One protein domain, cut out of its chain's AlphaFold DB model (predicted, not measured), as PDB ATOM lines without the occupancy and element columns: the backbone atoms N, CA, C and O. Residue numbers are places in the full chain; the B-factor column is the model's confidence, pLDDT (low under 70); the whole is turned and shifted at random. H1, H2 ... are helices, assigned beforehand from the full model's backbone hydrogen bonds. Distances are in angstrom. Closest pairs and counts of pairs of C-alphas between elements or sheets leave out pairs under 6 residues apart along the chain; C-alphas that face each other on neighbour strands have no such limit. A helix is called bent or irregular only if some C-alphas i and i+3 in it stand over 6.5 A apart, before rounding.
ATOM      1  N   ARG A   2     -56.928  40.265-105.653       80.69
ATOM      2  CA  ARG A   2     -56.931  40.496-107.119       80.69
ATOM      3  C   ARG A   2     -55.911  39.645-107.892       80.69
ATOM      4  O   ARG A   2     -56.231  39.129-108.953       80.69
ATOM      5  N   VAL A   3     -54.720  39.444-107.326       88.06
ATOM      6  CA  VAL A   3     -53.627  38.687-107.966       88.06
ATOM      7  C   VAL A   3     -53.982  37.207-108.142       88.06
ATOM      8  O   VAL A   3     -53.812  36.658-109.226       88.06
ATOM      9  N   THR A   4     -54.567  36.572-107.123       89.56
ATOM     10  CA  THR A   4     -55.009  35.170-107.192       89.56
ATOM     11  C   THR A   4     -56.081  34.941-108.259       89.56
ATOM     12  O   THR A   4     -56.033  33.934-108.961       89.56
ATOM     13  N   GLY A   5     -57.003  35.890-108.451       93.50
ATOM     14  CA  GLY A   5     -58.003  35.814-109.521       93.50
ATOM     15  C   GLY A   5     -57.395  35.863-110.929       93.50
ATOM     16  O   GLY A   5     -57.827  35.124-111.814       93.50
ATOM     17  N   VAL A   6     -56.358  36.683-111.131       90.94
ATOM     18  CA  VAL A   6     -55.625  36.756-112.407       90.94
ATOM     19  C   VAL A   6     -54.846  35.464-112.665       90.94
ATOM     20  O   VAL A   6     -54.937  34.917-113.762       90.94
ATOM     21  N   ILE A   7     -54.167  34.921-111.649       92.56
ATOM     22  CA  ILE A   7     -53.426  33.650-111.751       92.56
ATOM     23  C   ILE A   7     -54.355  32.504-112.170       92.56
ATOM     24  O   ILE A   7     -54.073  31.796-113.134       92.56
ATOM     25  N   ILE A   8     -55.501  32.353-111.500       92.38
ATOM     26  CA  ILE A   8     -56.469  31.289-111.813       92.38
ATOM     27  C   ILE A   8     -57.010  31.437-113.242       92.38
ATOM     28  O   ILE A   8     -57.214  30.437-113.934       92.38
ATOM     29  N   ARG A   9     -57.217  32.673-113.715       90.31
ATOM     30  CA  ARG A   9     -57.665  32.947-115.086       90.31
ATOM     31  C   ARG A   9     -56.623  32.523-116.124       90.31
ATOM     32  O   ARG A   9     -57.003  31.873-117.093       90.31
ATOM     33  N   ILE A  10     -55.345  32.837-115.899       89.31
ATOM     34  CA  ILE A  10     -54.240  32.475-116.803       89.31
ATOM     35  C   ILE A  10     -54.059  30.954-116.852       89.31
ATOM     36  O   ILE A  10     -54.033  30.382-117.938       89.31
ATOM     37  N   ILE A  11     -54.037  30.279-115.698       89.25
ATOM     38  CA  ILE A  11     -53.927  28.811-115.635       89.25
ATOM     39  C   ILE A  11     -55.086  28.156-116.397       89.25
ATOM     40  O   ILE A  11     -54.883  27.242-117.194       89.25
ATOM     41  N   ARG A  12     -56.316  28.650-116.210       89.38
ATOM     42  CA  ARG A  12     -57.492  28.116-116.905       89.38
ATOM     43  C   ARG A  12     -57.468  28.405-118.414       89.38
ATOM     44  O   ARG A  12     -57.979  27.592-119.178       89.38
ATOM     45  N   GLN A  13     -56.885  29.525-118.852       86.06
ATOM     46  CA  GLN A  13     -56.665  29.819-120.275       86.06
ATOM     47  C   GLN A  13     -55.636  28.868-120.889       86.06
ATOM     48  O   GLN A  13     -55.889  28.323-121.958       86.06
ATOM     49  N   PHE A  14     -54.547  28.601-120.172       85.50
ATOM     50  CA  PHE A  14     -53.479  27.709-120.612       85.50
ATOM     51  C   PHE A  14     -53.960  26.256-120.771       85.50
ATOM     52  O   PHE A  14     -53.750  25.643-121.811       85.50
ATOM     53  N   PHE A  15     -54.722  25.726-119.806       84.81
ATOM     54  CA  PHE A  15     -55.301  24.374-119.900       84.81
ATOM     55  C   PHE A  15     -56.392  24.220-120.968       84.81
ATOM     56  O   PHE A  15     -56.681  23.104-121.408       84.81
ATOM     57  N   ARG A  16     -57.043  25.317-121.371       87.31
ATOM     58  CA  ARG A  16     -58.073  25.282-122.416       87.31
ATOM     59  C   ARG A  16     -57.461  25.239-123.813       87.31
ATOM     60  O   ARG A  16     -58.101  24.720-124.727       87.31
ATOM     61  N   ASP A  17     -56.228  25.714-123.960       89.75
ATOM     62  CA  ASP A  17     -55.464  25.613-125.196       89.75
ATOM     63  C   ASP A  17     -54.705  24.279-125.272       89.75
ATOM     64  O   ASP A  17     -53.485  24.185-125.145       89.75
ATOM     65  N   LYS A  18     -55.476  23.201-125.447       83.19
ATOM     66  CA  LYS A  18     -54.962  21.822-125.445       83.19
ATOM     67  C   LYS A  18     -53.927  21.566-126.541       83.19
ATOM     68  O   LYS A  18     -53.084  20.693-126.369       83.19
ATOM     69  N   ARG A  19     -54.001  22.300-127.659       84.69
ATOM     70  CA  ARG A  19     -53.062  22.175-128.782       84.69
ATOM     71  C   ARG A  19     -51.711  22.760-128.402       84.69
ATOM     72  O   ARG A  19     -50.705  22.064-128.485       84.69
ATOM     73  N   SER A  20     -51.720  23.992-127.894       83.31
ATOM     74  CA  SER A  20     -50.500  24.668-127.464       83.31
ATOM     75  C   SER A  20     -49.848  23.941-126.281       83.31
ATOM     76  O   SER A  20     -48.647  23.688-126.293       83.31
ATOM     77  N   LEU A  21     -50.646  23.465-125.316       85.06
ATOM     78  CA  LEU A  21     -50.150  22.675-124.185       85.06
ATOM     79  C   LEU A  21     -49.521  21.341-124.626       85.06
ATOM     80  O   LEU A  21     -48.449  20.971-124.148       85.06
ATOM     81  N   ALA A  22     -50.165  20.623-125.552       85.00
ATOM     82  CA  ALA A  22     -49.623  19.380-126.093       85.00
ATOM     83  C   ALA A  22     -48.322  19.613-126.873       85.00
ATOM     84  O   ALA A  22     -47.417  18.790-126.794       85.00
ATOM     85  N   MET A  23     -48.191  20.735-127.578       82.56
ATOM     86  CA  MET A  23     -46.964  21.054-128.303       82.56
ATOM     87  C   MET A  23     -45.828  21.471-127.358       82.56
ATOM     88  O   MET A  23     -44.705  20.996-127.510       82.56
ATOM     89  N   MET A  24     -46.122  22.280-126.334       83.38
ATOM     90  CA  MET A  24     -45.125  22.742-125.359       83.38
ATOM     91  C   MET A  24     -44.552  21.618-124.492       83.38
ATOM     92  O   MET A  24     -43.378  21.672-124.141       83.38
ATOM     93  N   PHE A  25     -45.353  20.611-124.135       85.44
ATOM     94  CA  PHE A  25     -44.912  19.519-123.254       85.44
ATOM     95  C   PHE A  25     -44.767  18.180-123.972       85.44
ATOM     96  O   PHE A  25     -43.789  17.464-123.761       85.44
ATOM     97  N   GLY A  26     -45.722  17.838-124.834       85.31
ATOM     98  CA  GLY A  26     -45.761  16.554-125.524       85.31
ATOM     99  C   GLY A  26     -44.635  16.404-126.534       85.31
ATOM    100  O   GLY A  26     -44.016  15.346-126.568       85.31
ATOM    101  N   ALA A  27     -44.309  17.456-127.294       82.38
ATOM    102  CA  ALA A  27     -43.205  17.389-128.243       82.38
ATOM    103  C   ALA A  27     -41.863  17.154-127.506       82.38
ATOM    104  O   ALA A  27     -41.242  16.117-127.751       82.38
ATOM    105  N   PRO A  28     -41.421  18.002-126.554       83.50
ATOM    106  CA  PRO A  28     -40.150  17.776-125.860       83.50
ATOM    107  C   PRO A  28     -40.077  16.425-125.142       83.50
ATOM    108  O   PRO A  28     -39.033  15.779-125.150       83.50
ATOM    109  N   MET A  29     -41.185  15.957-124.563       89.12
ATOM    110  CA  MET A  29     -41.235  14.662-123.883       89.12
ATOM    111  C   MET A  29     -41.139  13.481-124.862       89.12
ATOM    112  O   MET A  29     -40.408  12.533-124.586       89.12
ATOM    113  N   LEU A  30     -41.805  13.552-126.023       84.06
ATOM    114  CA  LEU A  30     -41.646  12.570-127.105       84.06
ATOM    115  C   LEU A  30     -40.220  12.557-127.654       84.06
ATOM    116  O   LEU A  30     -39.670  11.484-127.893       84.06
ATOM    117  N   LEU A  31     -39.616  13.734-127.824       83.12
ATOM    118  CA  LEU A  31     -38.240  13.874-128.287       83.12
ATOM    119  C   LEU A  31     -37.267  13.204-127.312       83.12
ATOM    120  O   LEU A  31     -36.451  12.389-127.732       83.12
ATOM    121  N   LEU A  32     -37.385  13.487-126.011       86.69
ATOM    122  CA  LEU A  32     -36.562  12.852-124.980       86.69
ATOM    123  C   LEU A  32     -36.793  11.338-124.901       86.69
ATOM    124  O   LEU A  32     -35.836  10.585-124.749       86.69
ATOM    125  N   TRP A  33     -38.039  10.880-125.034       85.38
ATOM    126  CA  TRP A  33     -38.366   9.455-125.019       85.38
ATOM    127  C   TRP A  33     -37.763   8.705-126.213       85.38
ATOM    128  O   TRP A  33     -37.160   7.648-126.038       85.38
ATOM    129  N   LEU A  34     -37.847   9.269-127.419       77.62
ATOM    130  CA  LEU A  34     -37.235   8.684-128.614       77.62
ATOM    131  C   LEU A  34     -35.708   8.735-128.561       77.62
ATOM    132  O   LEU A  34     -35.057   7.749-128.891       77.62
ATOM    133  N   LEU A  35     -35.134   9.841-128.082       78.06
ATOM    134  CA  LEU A  35     -33.695   9.953-127.850       78.06
ATOM    135  C   LEU A  35     -33.220   8.886-126.852       78.06
ATOM    136  O   LEU A  35     -32.193   8.245-127.062       78.06
ATOM    137  N   SER A  36     -34.014   8.639-125.807       79.75
ATOM    138  CA  SER A  36     -33.779   7.545-124.872       79.75
ATOM    139  C   SER A  36     -33.845   6.191-125.570       79.75
ATOM    140  O   SER A  36     -32.969   5.380-125.320       79.75
ATOM    141  N   LEU A  37     -34.815   5.919-126.444       75.19
ATOM    142  CA  LEU A  37     -34.874   4.648-127.182       75.19
ATOM    143  C   LEU A  37     -33.679   4.445-128.120       75.19
ATOM    144  O   LEU A  37     -33.199   3.326-128.254       75.19
ATOM    145  N   VAL A  38     -33.182   5.519-128.734       70.88
ATOM    146  CA  VAL A  38     -32.000   5.474-129.606       70.88
ATOM    147  C   VAL A  38     -30.715   5.238-128.802       70.88
ATOM    148  O   VAL A  38     -29.842   4.503-129.254       70.88
ATOM    149  N   PHE A  39     -30.586   5.826-127.609       67.25
ATOM    150  CA  PHE A  39     -29.382   5.685-126.775       67.25
ATOM    151  C   PHE A  39     -29.422   4.525-125.778       67.25
ATOM    152  O   PHE A  39     -28.369   4.090-125.313       67.25
ATOM    153  N   THR A  40     -30.605   4.012-125.440       59.00
ATOM    154  CA  THR A  40     -30.762   2.865-124.539       59.00
ATOM    155  C   THR A  40     -30.520   1.599-125.336       59.00
ATOM    156  O   THR A  40     -31.445   0.947-125.816       59.00
ATOM    157  N   GLN A  41     -29.251   1.244-125.470       56.47
ATOM    158  CA  GLN A  41     -28.892  -0.100-125.880       56.47
ATOM    159  C   GLN A  41     -28.937  -1.003-124.657       56.47
ATOM    160  O   GLN A  41     -28.368  -0.687-123.615       56.47
TER     161      GLN A  41
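This is residues 2 to 41 of the 164 residues of the protein "ABC transporter permease" of Bacillus anthracis (UniProt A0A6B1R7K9). Look for two helices that follow each other end to end and meet at a corner at Asp 17, making a wide-open V with no core between its arms. H1 is the shorter arm and H2, with a kink near residue 25, the longer one. You have 40 residues printed, with two named helices in the order H1, H2 and no named strand; the class is all helix. The whole is extended, with a radius of gyration of the C-alphas of 15.7 A and spans of 53 by 18 by 7 A.

Begin with H1, residues 2 to 16, and go on over the tight link of one residue, Asp 17, to H2, residues 18 to 39. Their lines stand at a steep tilt of 63 degrees, and they run the same way. They are close but not clearly touching: their closest C-alphas, those of Phe 15 and Leu 21, are 6.9 A apart. Their centres are 25.1 A apart. In H1 every backbone O i to N i+4 pair is within hydrogen-bond range; in H2 16 of 18 are.

Find C-alpha 2 at (-56.931, 40.496, -107.119); from there H1 runs 21.6 A to C-alpha 16 at (-58.073, 25.282, -122.416). H2 begins at C-alpha 18, at (-54.962, 21.822, -125.445), and runs 30.3 A to C-alpha 39 at (-29.382, 5.685, -126.775). On the way, near residue 25, you meet its kink of 32 degrees. H2 is neither bent nor irregular, but only just: C-alphas 24 and 27 are 6.4 A apart.

The two C-alphas farthest apart are those of Arg 2 and Gln 41, the first and last printed residues, at 52.8 A. Residues 2 to 41 stand free: no C-alpha there has another, 8 or more residues away along the chain, within 10 A. The printed part has no cut. In the B-factor column you will find a mean pLDDT of 83.4 for the printed part of this model, with residues 39 to 41 under 70.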